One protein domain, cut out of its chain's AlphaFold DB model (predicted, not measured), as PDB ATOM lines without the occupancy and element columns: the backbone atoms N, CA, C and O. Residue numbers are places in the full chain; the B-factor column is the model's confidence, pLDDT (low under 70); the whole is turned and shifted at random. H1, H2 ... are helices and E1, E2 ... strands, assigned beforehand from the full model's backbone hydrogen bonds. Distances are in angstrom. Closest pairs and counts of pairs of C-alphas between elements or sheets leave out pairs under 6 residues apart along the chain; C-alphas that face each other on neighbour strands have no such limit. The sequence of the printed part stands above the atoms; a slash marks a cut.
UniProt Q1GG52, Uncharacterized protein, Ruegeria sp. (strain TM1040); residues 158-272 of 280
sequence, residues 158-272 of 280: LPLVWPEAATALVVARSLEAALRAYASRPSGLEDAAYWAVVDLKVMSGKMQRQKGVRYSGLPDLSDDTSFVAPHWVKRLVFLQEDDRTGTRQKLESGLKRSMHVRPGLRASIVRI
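Overview. This is residues 158 to 272 of the 280 residues of an uncharacterized protein of Ruegeria sp. (strain TM1040) (UniProt Q1GG52). A twisted sheet of five strands has one helix over each face, offset from each other: H1 covers the side with E3 and E2, and H3 covers the opposite face along E5, with the short H2 packed on H3. A long loop of residues 205 to 234 joins H2 to E4 and reaches far from the sheet around Gly 212. The 115 printed residues include, in chain order, E1, E2, H1, E3, H2, E4, H3 and E5; the sheet is mixed, in the order E1, E3, E2, E4, E5. The class is mixed, helices and strands, with 55 residues, under half, in named elements. The whole is compact, with a radius of gyration of the C-alphas of 13.6 A and spans of 43 by 29 by 21 A.

Arrangement. In the sheet, edge strand E1, residues 158 to 161, is antiparallel to E3, residues 193 to 196, with N 158 and O 196 2.8 A apart, within hydrogen-bond range. E3 is parallel to E2, residues 168 to 172, with N 170 and O 193 at 2.8 A. E2 is parallel to E4, residues 235 to 240, with N 171 and O 237 at 2.8 A. E4 is parallel to edge strand E5, residues 266 to 271, with N 236 and O 266 at 2.8 A. The sheet is only just strongly twisted, its C-alphas up to 4.5 A off the best plane. H1, residues 175 to 184, is on the sheet over E3 and E2 at a height over the sheet of 7.8 A, along the strands, at 16 degrees to E3 on the local plane; its closest C-alphas to E3 are those of Leu 175 and Ala 196, 5.2 A apart. H3, residues 247 to 261, lies on the opposite face over E5 at a height over the sheet of 9.2 A, along the strands, at 13 degrees to E5 on the local plane; the closest C-alphas are those of Leu 255 and Ala 267, 6.1 A apart. H2, residues 200 to 204, touches H3, the closest C-alphas being those of Ser 204 and Gly 254 at 4.2 A, and only grazes the sheet with residues 200 to 203. H1 and H3 are apart. E2, H1, E3 and E4, H3, E5 are strand-helix-strand units, two parallel neighbour strands with a helix between them in the chain; E3, H2, E4 is a split unit, with E2 between its strands, and the three crossovers are right-handed. In H1, H2 and H3 every O i to N i+4 pair is within hydrogen-bond range. With helices on both faces the sheet makes three layers.

Along the chain. E1 begins at C-alpha 158, (-38.487, 38.230, -52.981), and is 9.3 A long; E2 is 13.5 A, E3 10.4 A, E4 16.3 A and E5 17.0 A. H3 is 21.7 A long and begins at C-alpha 247, (-24.363, 42.193, -39.056); H1 is 14.3 A and H2 6.0 A. E5 ends at C-alpha 271, (-21.727, 32.612, -43.057).

Size, cuts and confidence. The two C-alphas farthest apart, those of Glu 164 and Gly 212, are 45.3 A apart. The printed part has no cut, and the link from H2 to E4, 30 residues, is long. The mean pLDDT of the printed part is 93.5, and no printed residue is under 70.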
ATOM      1  N   LEU A 158     -38.666  38.543 -51.572       97.06
ATOM      2  CA  LEU A 158     -38.487  38.230 -52.981       97.06
ATOM      3  C   LEU A 158     -38.335  36.700 -53.067       97.06
ATOM      4  O   LEU A 158     -37.232  36.190 -52.850       97.06
ATOM      5  N   PRO A 159     -39.429  35.951 -53.314       96.25
ATOM      6  CA  PRO A 159     -39.364  34.506 -53.487       96.25
ATOM      7  C   PRO A 159     -38.673  34.184 -54.808       96.25
ATOM      8  O   PRO A 159     -39.165  34.591 -55.863       96.25
ATOM      9  N   LEU A 160     -37.557  33.459 -54.756       97.38
ATOM     10  CA  LEU A 160     -36.812  33.050 -55.950       97.38
ATOM     11  C   LEU A 160     -37.106  31.593 -56.281       97.38
ATOM     12  O   LEU A 160     -37.489  31.280 -57.402       97.38
ATOM     13  N   VAL A 161     -36.982  30.716 -55.288       95.69
ATOM     14  CA  VAL A 161     -37.274  29.291 -55.435       95.69
ATOM     15  C   VAL A 161     -38.197  28.856 -54.311       95.69
ATOM     16  O   VAL A 161     -37.985  29.218 -53.151       95.69
ATOM     17  N   TRP A 162     -39.237  28.106 -54.668       91.69
ATOM     18  CA  TRP A 162     -40.232  27.616 -53.725       91.69
ATOM     19  C   TRP A 162     -40.774  26.248 -54.165       91.69
ATOM     20  O   TRP A 162     -41.761  26.184 -54.895       91.69
ATOM     21  N   PRO A 163     -40.132  25.153 -53.729       90.69
ATOM     22  CA  PRO A 163     -40.688  23.813 -53.875       90.69
ATOM     23  C   PRO A 163     -41.975  23.681 -53.047       90.69
ATOM     24  O   PRO A 163     -42.031  24.163 -51.915       90.69
ATOM     25  N   GLU A 164     -43.002  23.016 -53.580       87.75
ATOM     26  CA  GLU A 164     -44.326  22.911 -52.937       87.75
ATOM     27  C   GLU A 164     -44.262  22.272 -51.536       87.75
ATOM     28  O   GLU A 164     -44.927  22.728 -50.608       87.75
ATOM     29  N   ALA A 165     -43.400  21.268 -51.356       90.81
ATOM     30  CA  ALA A 165     -43.221  20.550 -50.093       90.81
ATOM     31  C   ALA A 165     -42.162  21.170 -49.155       90.81
ATOM     32  O   ALA A 165     -41.800  20.557 -48.145       90.81
ATOM     33  N   ALA A 166     -41.638  22.360 -49.469       95.00
ATOM     34  CA  ALA A 166     -40.565  22.970 -48.692       95.00
ATOM     35  C   ALA A 166     -40.995  23.225 -47.239       95.00
ATOM     36  O   ALA A 166     -41.995  23.882 -46.960       95.00
ATOM     37  N   THR A 167     -40.186  22.746 -46.295       95.88
ATOM     38  CA  THR A 167     -40.356  23.028 -44.855       95.88
ATOM     39  C   THR A 167     -39.199  23.840 -44.274       95.88
ATOM     40  O   THR A 167     -39.273  24.312 -43.137       95.88
ATOM     41  N   ALA A 168     -38.138  24.032 -45.056       96.94
ATOM     42  CA  ALA A 168     -37.007  24.884 -44.735       96.94
ATOM     43  C   ALA A 168     -37.008  26.121 -45.640       96.94
ATOM     44  O   ALA A 168     -37.394  26.048 -46.807       96.94
ATOM     45  N   LEU A 169     -36.560  27.251 -45.100       97.69
ATOM     46  CA  LEU A 169     -36.421  28.507 -45.822       97.69
ATOM     47  C   LEU A 169     -35.029  29.088 -45.586       97.69
ATOM     48  O   LEU A 169     -34.661  29.397 -44.451       97.69
ATOM     49  N   VAL A 170     -34.282  29.276 -46.668       97.81
ATOM     50  CA  VAL A 170     -33.015  30.005 -46.703       97.81
ATOM     51  C   VAL A 170     -33.292  31.432 -47.164       97.81
ATOM     52  O   VAL A 170     -33.903  31.653 -48.208       97.81
ATOM     53  N   VAL A 171     -32.844  32.415 -46.386       97.88
ATOM     54  CA  VAL A 171     -33.041  33.837 -46.679       97.88
ATOM     55  C   VAL A 171     -31.705  34.552 -46.738       97.88
ATOM     56  O   VAL A 171     -30.925  34.522 -45.783       97.88
ATOM     57  N   ALA A 172     -31.474  35.254 -47.840       97.31
ATOM     58  CA  ALA A 172     -30.357  36.172 -47.994       97.31
ATOM     59  C   ALA A 172     -30.840  37.628 -48.040       97.31
ATOM     60  O   ALA A 172     -32.023  37.921 -48.239       97.31
ATOM     61  N   ARG A 173     -29.912  38.574 -47.892       96.06
ATOM     62  CA  ARG A 173     -30.199  39.982 -48.161       96.06
ATOM     63  C   ARG A 173     -30.262  40.209 -49.672       96.06
ATOM     64  O   ARG A 173     -31.233  40.791 -50.139       96.06
ATOM     65  N   SER A 174     -29.273  39.747 -50.429       95.56
ATOM     66  CA  SER A 174     -29.200  39.908 -51.884       95.56
ATOM     67  C   SER A 174     -29.802  38.720 -52.639       95.56
ATOM     68  O   SER A 174     -29.793  37.585 -52.157       95.56
ATOM     69  N   LEU A 175     -30.324  38.970 -53.844       96.81
ATOM     70  CA  LEU A 175     -30.852  37.890 -54.685       96.81
ATOM     71  C   LEU A 175     -29.734  36.963 -55.170       96.81
ATOM     72  O   LEU A 175     -29.936  35.760 -55.286       96.81
ATOM     73  N   GLU A 176     -28.538  37.503 -55.394       96.88
ATOM     74  CA  GLU A 176     -27.379  36.756 -55.865       96.88
ATOM     75  C   GLU A 176     -26.903  35.767 -54.805       96.88
ATOM     76  O   GLU A 176     -26.617  34.620 -55.128       96.88
ATOM     77  N   ALA A 177     -26.852  36.175 -53.534       96.12
ATOM     78  CA  ALA A 177     -26.495  35.272 -52.444       96.12
ATOM     79  C   ALA A 177     -27.524  34.142 -52.277       96.12
ATOM     80  O   ALA A 177     -27.133  32.982 -52.142       96.12
ATOM     81  N   ALA A 178     -28.823  34.458 -52.348       97.00
ATOM     82  CA  ALA A 178     -29.877  33.445 -52.292       97.00
ATOM     83  C   ALA A 178     -29.770  32.447 -53.457       97.00
ATOM     84  O   ALA A 178     -29.836  31.239 -53.238       97.00
ATOM     85  N   LEU A 179     -29.546  32.933 -54.683       97.06
ATOM     86  CA  LEU A 179     -29.414  32.077 -55.861       97.06
ATOM     87  C   LEU A 179     -28.110  31.279 -55.893       97.06
ATOM     88  O   LEU A 179     -28.131  30.145 -56.352       97.06
ATOM     89  N   ARG A 180     -26.990  31.804 -55.378       95.25
ATOM     90  CA  ARG A 180     -25.755  31.011 -55.223       95.25
ATOM     91  C   ARG A 180     -25.948  29.870 -54.230       95.25
ATOM     92  O   ARG A 180     -25.506  28.762 -54.503       95.25
ATOM     93  N   ALA A 181     -26.633  30.123 -53.114       94.19
ATOM     94  CA  ALA A 181     -26.970  29.076 -52.151       94.19
ATOM     95  C   ALA A 181     -27.937  28.035 -52.741       94.19
ATOM     96  O   ALA A 181     -27.827  26.848 -52.439       94.19
ATOM     97  N   TYR A 182     -28.859  28.467 -53.608       95.38
ATOM     98  CA  TYR A 182     -29.707  27.557 -54.376       95.38
ATOM     99  C   TYR A 182     -28.948  26.820 -55.482       95.38
ATOM    100  O   TYR A 182     -29.316  25.708 -55.813       95.38
ATOM    101  N   ALA A 183     -27.906  27.389 -56.081       92.94
ATOM    102  CA  ALA A 183     -27.111  26.678 -57.079       92.94
ATOM    103  C   ALA A 183     -26.235  25.598 -56.421       92.94
ATOM    104  O   ALA A 183     -26.049  24.528 -56.994       92.94
ATOM    105  N   SER A 184     -25.729  25.855 -55.209       89.19
ATOM    106  CA  SER A 184     -24.893  24.899 -54.476       89.19
ATOM    107  C   SER A 184     -25.674  23.810 -53.738       89.19
ATOM    108  O   SER A 184     -25.101  22.745 -53.531       89.19
ATOM    109  N   ARG A 185     -26.938  24.063 -53.344       84.75
ATOM    110  CA  ARG A 185     -27.850  23.136 -52.623       84.75
ATOM    111  C   ARG A 185     -27.105  22.219 -51.646       84.75
ATOM    112  O   ARG A 185     -27.027  21.013 -51.879       84.75
ATOM    113  N   PRO A 186     -26.507  22.778 -50.578       82.75
ATOM    114  CA  PRO A 186     -25.761  21.970 -49.624       82.75
ATOM    115  C   PRO A 186     -26.677  20.927 -48.980       82.75
ATOM    116  O   PRO A 186     -27.888  21.139 -48.860       82.75
ATOM    117  N   SER A 187     -26.081  19.819 -48.538       83.31
ATOM    118  CA  SER A 187     -26.871  18.701 -48.038       83.31
ATOM    119  C   SER A 187     -27.719  19.075 -46.818       83.31
ATOM    120  O   SER A 187     -27.270  19.792 -45.921       83.31
ATOM    121  N   GLY A 188     -28.969  18.615 -46.799       84.94
ATOM    122  CA  GLY A 188     -29.990  18.973 -45.815       84.94
ATOM    123  C   GLY A 188     -30.759  20.268 -46.115       84.94
ATOM    124  O   GLY A 188     -31.552  20.697 -45.269       84.94
ATOM    125  N   LEU A 189     -30.525  20.906 -47.267       89.81
ATOM    126  CA  LEU A 189     -31.253  22.083 -47.765       89.81
ATOM    127  C   LEU A 189     -31.683  21.942 -49.238       89.81
ATOM    128  O   LEU A 189     -32.119  22.920 -49.836       89.81
ATOM    129  N   GLU A 190     -31.601  20.744 -49.816       90.31
ATOM    130  CA  GLU A 190     -31.913  20.466 -51.222       90.31
ATOM    131  C   GLU A 190     -33.355  20.856 -51.584       90.31
ATOM    132  O   GLU A 190     -33.586  21.462 -52.629       90.31
ATOM    133  N   ASP A 191     -34.297  20.597 -50.670       91.06
ATOM    134  CA  ASP A 191     -35.729  20.894 -50.818       91.06
ATOM    135  C   ASP A 191     -36.152  22.209 -50.132       91.06
ATOM    136  O   ASP A 191     -37.339  22.454 -49.883       91.06
ATOM    137  N   ALA A 192     -35.194  23.062 -49.755       96.56
ATOM    138  CA  ALA A 192     -35.502  24.339 -49.123       96.56
ATOM    139  C   ALA A 192     -36.058  25.355 -50.135       96.56
ATOM    140  O   ALA A 192     -35.724  25.365 -51.319       96.56
ATOM    141  N   ALA A 193     -36.879  26.282 -49.644       97.44
ATOM    142  CA  ALA A 193     -37.172  27.512 -50.364       97.44
ATOM    143  C   ALA A 193     -36.003  28.501 -50.220       97.44
ATOM    144  O   ALA A 193     -35.343  28.542 -49.180       97.44
ATOM    145  N   TYR A 194     -35.785  29.341 -51.234       97.69
ATOM    146  CA  TYR A 194     -34.701  30.329 -51.264       97.69
ATOM    147  C   TYR A 194     -35.247  31.709 -51.594       97.69
ATOM    148  O   TYR A 194     -35.746  31.948 -52.699       97.69
ATOM    149  N   TRP A 195     -35.186  32.617 -50.624       97.88
ATOM    150  CA  TRP A 195     -35.746  33.963 -50.724       97.88
ATOM    151  C   TRP A 195     -34.674  35.032 -50.500       97.88
ATOM    152  O   TRP A 195     -33.663  34.808 -49.833       97.88
ATOM    153  N   ALA A 196     -34.930  36.230 -51.020       97.88
ATOM    154  CA  ALA A 196     -34.177  37.434 -50.686       97.88
ATOM    155  C   ALA A 196     -35.084  38.486 -50.032       97.88
ATOM    156  O   ALA A 196     -36.304  38.436 -50.166       97.88
ATOM    157  N   VAL A 197     -34.507  39.463 -49.332       95.25
ATOM    158  CA  VAL A 197     -35.276  40.564 -48.703       95.25
ATOM    159  C   VAL A 197     -34.739  41.968 -49.004       95.25
ATOM    160  O   VAL A 197     -35.268  42.961 -48.505       95.25
ATOM    161  N   VAL A 198     -33.698  42.065 -49.835       92.75
ATOM    162  CA  VAL A 198     -33.050  43.286 -50.349       92.75
ATOM    163  C   VAL A 198     -32.283  44.111 -49.301       92.75
ATOM    164  O   VAL A 198     -31.192  44.607 -49.579       92.75
ATOM    165  N   ASP A 199     -32.790  44.236 -48.072       91.81
ATOM    166  CA  ASP A 199     -32.177  45.033 -47.002       91.81
ATOM    167  C   ASP A 199     -32.039  44.226 -45.703       91.81
ATOM    168  O   ASP A 199     -32.983  43.603 -45.215       91.81
ATOM    169  N   LEU A 200     -30.858  44.305 -45.085       93.50
ATOM    170  CA  LEU A 200     -30.586  43.712 -43.776       93.50
ATOM    171  C   LEU A 200     -31.555  44.222 -42.703       93.50
ATOM    172  O   LEU A 200     -31.883  43.481 -41.784       93.50
ATOM    173  N   LYS A 201     -32.039  45.465 -42.809       92.38
ATOM    174  CA  LYS A 201     -33.026  46.026 -41.876       92.38
ATOM    175  C   LYS A 201     -34.366  45.296 -41.929       92.38
ATOM    176  O   LYS A 201     -35.041  45.232 -40.907       92.38
ATOM    177  N   VAL A 202     -34.736  44.747 -43.089       92.62
ATOM    178  CA  VAL A 202     -35.955  43.941 -43.243       92.62
ATOM    179  C   VAL A 202     -35.789  42.601 -42.529       92.62
ATOM    180  O   VAL A 202     -36.714  42.177 -41.842       92.62
ATOM    181  N   MET A 203     -34.600  41.986 -42.611       95.00
ATOM    182  CA  MET A 203     -34.276  40.771 -41.843       95.00
ATOM    183  C   MET A 203     -34.227  41.059 -40.347       95.00
ATOM    184  O   MET A 203     -34.789  40.317 -39.553       95.00
ATOM    185  N   SER A 204     -33.530  42.126 -39.953       94.94
ATOM    186  CA  SER A 204     -33.205  42.371 -38.552       94.94
ATOM    187  C   SER A 204     -34.391  42.863 -37.752       94.94
ATOM    188  O   SER A 204     -34.549  42.498 -36.591       94.94
ATOM    189  N   GLY A 205     -35.188  43.739 -38.357       93.12
ATOM    190  CA  GLY A 205     -36.166  44.568 -37.680       93.12
ATOM    191  C   GLY A 205     -35.602  45.454 -36.581       93.12
ATOM    192  O   GLY A 205     -34.389  45.677 -36.478       93.12
ATOM    193  N   LYS A 206     -36.508  46.000 -35.769       93.38
ATOM    194  CA  LYS A 206     -36.169  46.817 -34.606       93.38
ATOM    195  C   LYS A 206     -35.595  45.943 -33.494       93.38
ATOM    196  O   LYS A 206     -36.092  44.850 -33.202       93.38
ATOM    197  N   MET A 207     -34.562  46.467 -32.851       94.81
ATOM    198  CA  MET A 207     -33.920  45.867 -31.687       94.81
ATOM    199  C   MET A 207     -34.243  46.672 -30.433       94.81
ATOM    200  O   MET A 207     -34.402  47.894 -30.494       94.81
ATOM    201  N   GLN A 208     -34.265  45.997 -29.287       93.88
ATOM    202  CA  GLN A 208     -34.333  46.658 -27.990       93.88
ATOM    203  C   GLN A 208     -33.075  47.499 -27.769       93.88
ATOM    204  O   GLN A 208     -31.953  47.050 -28.031       93.88
ATOM    205  N   ARG A 209     -33.262  48.719 -27.261       90.69
ATOM    206  CA  ARG A 209     -32.152  49.590 -26.873       90.69
ATOM    207  C   ARG A 209     -31.554  49.091 -25.563       90.69
ATOM    208  O   ARG A 209     -32.274  48.899 -24.590       90.69
ATOM    209  N   GLN A 210     -30.236  48.946 -25.533       89.44
ATOM    210  CA  GLN A 210     -29.476  48.656 -24.323       89.44
ATOM    211  C   GLN A 210     -28.398  49.723 -24.151       89.44
ATOM    212  O   GLN A 210     -27.739  50.119 -25.115       89.44
ATOM    213  N   LYS A 211     -28.248  50.234 -22.926       89.69
ATOM    214  CA  LYS A 211     -27.277  51.291 -22.623       89.69
ATOM    215  C   LYS A 211     -25.870  50.808 -22.988       89.69
ATOM    216  O   LYS A 211     -25.460  49.739 -22.559       89.69
ATOM    217  N   GLY A 212     -25.150  51.591 -23.791       87.44
ATOM    218  CA  GLY A 212     -23.784  51.269 -24.222       87.44
ATOM    219  C   GLY A 212     -23.668  50.221 -25.336       87.44
ATOM    220  O   GLY A 212     -22.563  49.983 -25.810       87.44
ATOM    221  N   VAL A 213     -24.774  49.631 -25.811       88.75
ATOM    222  CA  VAL A 213     -24.754  48.591 -26.853       88.75
ATOM    223  C   VAL A 213     -25.454  49.095 -28.113       88.75
ATOM    224  O   VAL A 213     -26.657  49.350 -28.121       88.75
ATOM    225  N   ARG A 214     -24.701  49.216 -29.215       87.88
ATOM    226  CA  ARG A 214     -25.238  49.698 -30.501       87.88
ATOM    227  C   ARG A 214     -26.214  48.707 -31.150       87.88
ATOM    228  O   ARG A 214     -27.201  49.134 -31.742       87.88
ATOM    229  N   TYR A 215     -25.932  47.407 -31.054       91.00
ATOM    230  CA  TYR A 215     -26.756  46.331 -31.613       91.00
ATOM    231  C   TYR A 215     -26.888  45.209 -30.580       91.00
ATOM    232  O   TYR A 215     -25.953  44.441 -30.390       91.00
ATOM    233  N   SER A 216     -28.027  45.142 -29.890       90.75
ATOM    234  CA  SER A 216     -28.247  44.183 -28.795       90.75
ATOM    235  C   SER A 216     -28.464  42.747 -29.271       90.75
ATOM    236  O   SER A 216     -28.305  41.809 -28.499       90.75
ATOM    237  N   GLY A 217     -28.894  42.564 -30.524       92.19
ATOM    238  CA  GLY A 217     -29.347  41.268 -31.033       92.19
ATOM    239  C   GLY A 217     -30.644  40.765 -30.391       92.19
ATOM    240  O   GLY A 217     -31.059  39.636 -30.649       92.19
ATOM    241  N   LEU A 218     -31.300  41.595 -29.572       94.06
ATOM    242  CA  LEU A 218     -32.587  41.299 -28.955       94.06
ATOM    243  C   LEU A 218     -33.699  42.023 -29.717       94.06
ATOM    244  O   LEU A 218     -33.658  43.253 -29.821       94.06
ATOM    245  N   PRO A 219     -34.703  41.300 -30.240       95.44
ATOM    246  CA  PRO A 219     -35.790  41.924 -30.974       95.44
ATOM    247  C   PRO A 219     -36.688  42.767 -30.071       95.44
ATOM    248  O   PRO A 219     -37.061  42.366 -28.968       95.44
ATOM    249  N   ASP A 220     -37.094  43.925 -30.585       94.38
ATOM    250  CA  ASP A 220     -38.312  44.590 -30.127       94.38
ATOM    251  C   ASP A 220     -39.516  43.789 -30.638       94.38
ATOM    252  O   ASP A 220     -39.838  43.842 -31.824       94.38
ATOM    253  N   LEU A 221     -40.149  43.008 -29.762       93.06
ATOM    254  CA  LEU A 221     -41.245  42.101 -30.126       93.06
ATOM    255  C   LEU A 221     -42.532  42.830 -30.550       93.06
ATOM    256  O   LEU A 221     -43.442  42.180 -31.053       93.06
ATOM    257  N   SER A 222     -42.598  44.157 -30.395       89.88
ATOM    258  CA  SER A 222     -43.697  44.979 -30.918       89.88
ATOM    259  C   SER A 222     -43.513  45.392 -32.385       89.88
ATOM    260  O   SER A 222     -44.404  46.006 -32.965       89.88
ATOM    261  N   ASP A 223     -42.368  45.081 -33.004       87.44
ATOM    262  CA  ASP A 223     -42.129  45.373 -34.418       87.44
ATOM    263  C   ASP A 223     -42.854  44.386 -35.336       87.44
ATOM    264  O   ASP A 223     -42.379  43.282 -35.600       87.44
ATOM    265  N   ASP A 224     -43.980  44.843 -35.862       82.25
ATOM    266  CA  ASP A 224     -44.880  44.144 -36.778       82.25
ATOM    267  C   ASP A 224     -44.533  44.359 -38.260       82.25
ATOM    268  O   ASP A 224     -45.258  43.925 -39.153       82.25
ATOM    269  N   THR A 225     -43.433  45.057 -38.546       81.31
ATOM    270  CA  THR A 225     -43.132  45.526 -39.904       81.31
ATOM    271  C   THR A 225     -41.899  44.910 -40.544       81.31
ATOM    272  O   THR A 225     -41.506  45.292 -41.650       81.31
ATOM    273  N   SER A 226     -41.294  43.960 -39.850       87.88
ATOM    274  CA  SER A 226     -40.089  43.262 -40.281       87.88
ATOM    275  C   SER A 226     -40.414  41.851 -40.730       87.88
ATOM    276  O   SER A 226     -41.506  41.344 -40.483       87.88
ATOM    277  N   PHE A 227     -39.470  41.225 -41.425       90.94
ATOM    278  CA  PHE A 227     -39.652  39.866 -41.902       90.94
ATOM    279  C   PHE A 227     -39.905  38.901 -40.734       90.94
ATOM    280  O   PHE A 227     -39.201  38.918 -39.722       90.94
ATOM    281  N   VAL A 228     -40.894  38.033 -40.926       91.56
ATOM    282  CA  VAL A 228     -41.177  36.870 -40.089       91.56
ATOM    283  C   VAL A 228     -41.366  35.685 -41.023       91.56
ATOM    284  O   VAL A 228     -42.006  35.816 -42.067       91.56
ATOM    285  N   ALA A 229     -40.816  34.529 -40.655       93.06
ATOM    286  CA  ALA A 229     -40.994  33.323 -41.453       93.06
ATOM    287  C   ALA A 229     -42.488  32.976 -41.651       93.06
ATOM    288  O   ALA A 229     -43.273  33.034 -40.691       93.06
ATOM    289  N   PRO A 230     -42.888  32.565 -42.869       92.25
ATOM    290  CA  PRO A 230     -44.209  31.998 -43.114       92.25
ATOM    291  C   PRO A 230     -44.523  30.811 -42.198       92.25
ATOM    292  O   PRO A 230     -43.627  30.111 -41.730       92.25
ATOM    293  N   HIS A 231     -45.811  30.551 -41.976       92.12
ATOM    294  CA  HIS A 231     -46.282  29.501 -41.063       92.12
ATOM    295  C   HIS A 231     -45.862  28.071 -41.456       92.12
ATOM    296  O   HIS A 231     -45.777  27.209 -40.588       92.12
ATOM    297  N   TRP A 232     -45.593  27.810 -42.739       93.19
ATOM    298  CA  TRP A 232     -45.143  26.501 -43.225       93.19
ATOM    299  C   TRP A 232     -43.661  26.216 -42.918       93.19
ATOM    300  O   TRP A 232     -43.220  25.067 -42.992       93.19
ATOM    301  N   VAL A 233     -42.885  27.240 -42.544       96.00
ATOM    302  CA  VAL A 233     -41.455  27.104 -42.256       96.00
ATOM    303  C   VAL A 233     -41.248  26.457 -40.889       96.00
ATOM    304  O   VAL A 233     -41.642  26.997 -39.857       96.00
ATOM    305  N   LYS A 234     -40.537  25.329 -40.876       96.69
ATOM    306  CA  LYS A 234     -40.063  24.632 -39.668       96.69
ATOM    307  C   LYS A 234     -38.588  24.915 -39.374       96.69
ATOM    308  O   LYS A 234     -38.166  24.844 -38.218       96.69
ATOM    309  N   ARG A 235     -37.809  25.261 -40.405       97.00
ATOM    310  CA  ARG A 235     -36.388  25.627 -40.307       97.00
ATOM    311  C   ARG A 235     -36.103  26.912 -41.087       97.00
ATOM    312  O   ARG A 235     -36.316  26.948 -42.292       97.00
ATOM    313  N   LEU A 236     -35.594  27.942 -40.421       97.81
ATOM    314  CA  LEU A 236     -35.202  29.217 -41.025       97.81
ATOM    315  C   LEU A 236     -33.681  29.382 -40.989       97.81
ATOM    316  O   LEU A 236     -33.070  29.319 -39.925       97.81
ATOM    317  N   VAL A 237     -33.069  29.649 -42.136       97.62
ATOM    318  CA  VAL A 237     -31.628  29.881 -42.252       97.62
ATOM    319  C   VAL A 237     -31.391  31.276 -42.809       97.62
ATOM    320  O   VAL A 237     -31.846  31.588 -43.905       97.62
ATOM    321  N   PHE A 238     -30.672  32.124 -42.076       97.94
ATOM    322  CA  PHE A 238     -30.216  33.417 -42.589       97.94
ATOM    323  C   PHE A 238     -28.781  33.324 -43.101       97.94
ATOM    324  O   PHE A 238     -27.903  32.814 -42.406       97.94
ATOM    325  N   LEU A 239     -28.535  33.858 -44.297       96.62
ATOM    326  CA  LEU A 239     -27.190  33.963 -44.853       96.62
ATOM    327  C   LEU A 239     -26.526  35.265 -44.402       96.62
ATOM    328  O   LEU A 239     -27.046  36.363 -44.615       96.62
ATOM    329  N   GLN A 240     -25.347  35.145 -43.799       95.88
ATOM    330  CA  GLN A 240     -24.494  36.274 -43.462       95.88
ATOM    331  C   GLN A 240     -23.500  36.523 -44.603       95.88
ATOM    332  O   GLN A 240     -22.525  35.793 -44.755       95.88
ATOM    333  N   GLU A 241     -23.765  37.570 -45.390       93.38
ATOM    334  CA  GLU A 241     -23.009  37.917 -46.609       93.38
ATOM    335  C   GLU A 241     -21.734  38.736 -46.357       93.38
ATOM    336  O   GLU A 241     -20.889  38.850 -47.241       93.38
ATOM    337  N   ASP A 242     -21.611  39.353 -45.181       90.25
ATOM    338  CA  ASP A 242     -20.468  40.181 -44.798       90.25
ATOM    339  C   ASP A 242     -20.196  40.098 -43.290       90.25
ATOM    340  O   ASP A 242     -21.008  39.596 -42.508       90.25
ATOM    341  N   ASP A 243     -19.037  40.592 -42.868       88.19
ATOM    342  CA  ASP A 243     -18.585  40.627 -41.476       88.19
ATOM    343  C   ASP A 243     -18.551  42.032 -40.881       88.19
ATOM    344  O   ASP A 243     -17.891  42.280 -39.868       88.19
ATOM    345  N   ARG A 244     -19.322  42.960 -41.460       90.75
ATOM    346  CA  ARG A 244     -19.439  44.306 -40.901       90.75
ATOM    347  C   ARG A 244     -19.957  44.231 -39.469       90.75
ATOM    348  O   ARG A 244     -20.847  43.446 -39.126       90.75
ATOM    349  N   THR A 245     -19.436  45.117 -38.627       90.50
ATOM    350  CA  THR A 245     -19.805  45.185 -37.213       90.50
ATOM    351  C   THR A 245     -21.321  45.284 -37.037       90.50
ATOM    352  O   THR A 245     -21.977  46.198 -37.550       90.50
ATOM    353  N   GLY A 246     -21.887  44.352 -36.269       92.62
ATOM    354  CA  GLY A 246     -23.317  44.306 -35.983       92.62
ATOM    355  C   GLY A 246     -24.158  43.497 -36.967       92.62
ATOM    356  O   GLY A 246     -25.350  43.336 -36.707       92.62
ATOM    357  N   THR A 247     -23.605  43.011 -38.089       94.62
ATOM    358  CA  THR A 247     -24.363  42.193 -39.056       94.62
ATOM    359  C   THR A 247     -24.915  40.938 -38.383       94.62
ATOM    360  O   THR A 247     -26.111  40.671 -38.475       94.62
ATOM    361  N   ARG A 248     -24.085  40.237 -37.606       95.12
ATOM    362  CA  ARG A 248     -24.489  39.036 -36.871       95.12
ATOM    363  C   ARG A 248     -25.639  39.299 -35.893       95.12
ATOM    364  O   ARG A 248     -26.682  38.661 -35.983       95.12
ATOM    365  N   GLN A 249     -25.499  40.302 -35.024       96.50
ATOM    366  CA  GLN A 249     -26.524  40.667 -34.036       96.50
ATOM    367  C   GLN A 249     -27.846  41.065 -34.708       96.50
ATOM    368  O   GLN A 249     -28.927  40.729 -34.229       96.50
ATOM    369  N   LYS A 250     -27.782  41.758 -35.849       96.62
ATOM    370  CA  LYS A 250     -28.969  42.099 -36.643       96.62
ATOM    371  C   LYS A 250     -29.698  40.851 -37.134       96.62
ATOM    372  O   LYS A 250     -30.915  40.779 -36.986       96.62
ATOM    373  N   LEU A 251     -28.976  39.874 -37.680       97.31
ATOM    374  CA  LEU A 251     -29.564  38.612 -38.129       97.31
ATOM    375  C   LEU A 251     -30.182  37.837 -36.958       97.31
ATOM    376  O   LEU A 251     -31.328  37.405 -37.052       97.31
ATOM    377  N   GLU A 252     -29.482  37.749 -35.824       97.06
ATOM    378  CA  GLU A 252     -29.997  37.099 -34.612       97.06
ATOM    379  C   GLU A 252     -31.294  37.733 -34.119       97.06
ATOM    380  O   GLU A 252     -32.219  37.019 -33.737       97.06
ATOM    381  N   SER A 253     -31.390  39.065 -34.160       97.06
ATOM    382  CA  SER A 253     -32.615  39.765 -33.784       97.06
ATOM    383  C   SER A 253     -33.801  39.335 -34.652       97.06
ATOM    384  O   SER A 253     -34.880  39.080 -34.117       97.06
ATOM    385  N   GLY A 254     -33.606  39.221 -35.967       96.44
ATOM    386  CA  GLY A 254     -34.634  38.765 -36.901       96.44
ATOM    387  C   GLY A 254     -35.070  37.319 -36.675       96.44
ATOM    388  O   GLY A 254     -36.266  37.017 -36.633       96.44
ATOM    389  N   LEU A 255     -34.101  36.427 -36.464       97.25
ATOM    390  CA  LEU A 255     -34.359  35.012 -36.200       97.25
ATOM    391  C   LEU A 255     -35.108  34.813 -34.882       97.25
ATOM    392  O   LEU A 255     -36.150  34.164 -34.862       97.25
ATOM    393  N   LYS A 256     -34.653  35.453 -33.801       96.94
ATOM    394  CA  LYS A 256     -35.314  35.417 -32.487       96.94
ATOM    395  C   LYS A 256     -36.758  35.910 -32.550       96.94
ATOM    396  O   LYS A 256     -37.636  35.317 -31.927       96.94
ATOM    397  N   ARG A 257     -37.022  36.965 -33.328       96.12
ATOM    398  CA  ARG A 257     -38.383  37.464 -33.578       96.12
ATOM    399  C   ARG A 257     -39.230  36.423 -34.300       96.12
ATOM    400  O   ARG A 257     -40.346  36.151 -33.874       96.12
ATOM    401  N   SER A 258     -38.686  35.811 -35.352       95.38
ATOM    402  CA  SER A 258     -39.386  34.762 -36.097       95.38
ATOM    403  C   SER A 258     -39.717  33.565 -35.205       95.38
ATOM    404  O   SER A 258     -40.847  33.095 -35.237       95.38
ATOM    405  N   MET A 259     -38.787  33.126 -34.352       96.31
ATOM    406  CA  MET A 259     -39.016  32.035 -33.394       96.31
ATOM    407  C   MET A 259     -40.054  32.388 -32.324       96.31
ATOM    408  O   MET A 259     -40.818  31.526 -31.904       96.31
ATOM    409  N   HIS A 260     -40.111  33.652 -31.895       95.00
ATOM    410  CA  HIS A 260     -41.147  34.116 -30.973       95.00
ATOM    411  C   HIS A 260     -42.543  34.054 -31.612       95.00
ATOM    412  O   HIS A 260     -43.491  33.586 -30.988       95.00
ATOM    413  N   VAL A 261     -42.666  34.498 -32.866       93.25
ATOM    414  CA  VAL A 261     -43.941  34.498 -33.604       93.25
ATOM    415  C   VAL A 261     -44.325  33.097 -34.106       93.25
ATOM    416  O   VAL A 261     -45.507  32.814 -34.316       93.25
ATOM    417  N   ARG A 262     -43.345  32.205 -34.296       94.31
ATOM    418  CA  ARG A 262     -43.514  30.822 -34.769       94.31
ATOM    419  C   ARG A 262     -42.946  29.836 -33.738       94.31
ATOM    420  O   ARG A 262     -41.815  29.372 -33.899       94.31
ATOM    421  N   PRO A 263     -43.706  29.498 -32.678       93.19
ATOM    422  CA  PRO A 263     -43.274  28.504 -31.701       93.19
ATOM    423  C   PRO A 263     -42.866  27.187 -32.377       93.19
ATOM    424  O   PRO A 263     -43.583  26.673 -33.231       93.19
ATOM    425  N   GLY A 264     -41.703  26.649 -32.003       93.62
ATOM    426  CA  GLY A 264     -41.142  25.427 -32.591       93.62
ATOM    427  C   GLY A 264     -40.273  25.636 -33.840       93.62
ATOM    428  O   GLY A 264     -39.611  24.689 -34.265       93.62
ATOM    429  N   LEU A 265     -40.212  26.853 -34.397       97.19
ATOM    430  CA  LEU A 265     -39.289  27.189 -35.484       97.19
ATOM    431  C   LEU A 265     -37.838  27.017 -35.025       97.19
ATOM    432  O   LEU A 265     -37.420  27.602 -34.024       97.19
ATOM    433  N   ARG A 266     -37.048  26.268 -35.798       97.31
ATOM    434  CA  ARG A 266     -35.590  26.199 -35.635       97.31
ATOM    435  C   ARG A 266     -34.935  27.245 -36.520       97.31
ATOM    436  O   ARG A 266     -35.307  27.371 -37.684       97.31
ATOM    437  N   ALA A 267     -33.962  27.973 -35.988       97.12
ATOM    438  CA  ALA A 267     -33.285  29.030 -36.720       97.12
ATOM    439  C   ALA A 267     -31.766  28.897 -36.635       97.12
ATOM    440  O   ALA A 267     -31.243  28.533 -35.586       97.12
ATOM    441  N   SER A 268     -31.066  29.237 -37.711       96.81
ATOM    442  CA  SER A 268     -29.602  29.271 -37.739       96.81
ATOM    443  C   SER A 268     -29.085  30.371 -38.659       96.81
ATOM    444  O   SER A 268     -29.792  30.841 -39.556       96.81
ATOM    445  N   ILE A 269     -27.830  30.764 -38.464       96.25
ATOM    446  CA  ILE A 269     -27.116  31.667 -39.370       96.25
ATOM    447  C   ILE A 269     -25.976  30.896 -40.018       96.25
ATOM    448  O   ILE A 269     -25.211  30.228 -39.328       96.25
ATOM    449  N   VAL A 270     -25.846  31.033 -41.334       94.00
ATOM    450  CA  VAL A 270     -24.733  30.471 -42.103       94.00
ATOM    451  C   VAL A 270     -23.936  31.621 -42.695       94.00
ATOM    452  O   VAL A 270     -24.484  32.474 -43.396       94.00
ATOM    453  N   ARG A 271     -22.634  31.666 -42.406       91.81
ATOM    454  CA  ARG A 271     -21.727  32.612 -43.057       91.81
ATOM    455  C   ARG A 271     -21.412  32.098 -44.452       91.81
ATOM    456  O   ARG A 271     -21.024  30.946 -44.610       91.81
ATOM    457  N   ILE A 272     -21.557  32.962 -45.448       87.38
ATOM    458  CA  ILE A 272     -21.103  32.667 -46.804       87.38
ATOM    459  C   ILE A 272     -19.834  33.473 -47.075       87.38
ATOM    460  O   ILE A 272     -19.712  34.616 -46.625       87.38
TER     461      ILE A 272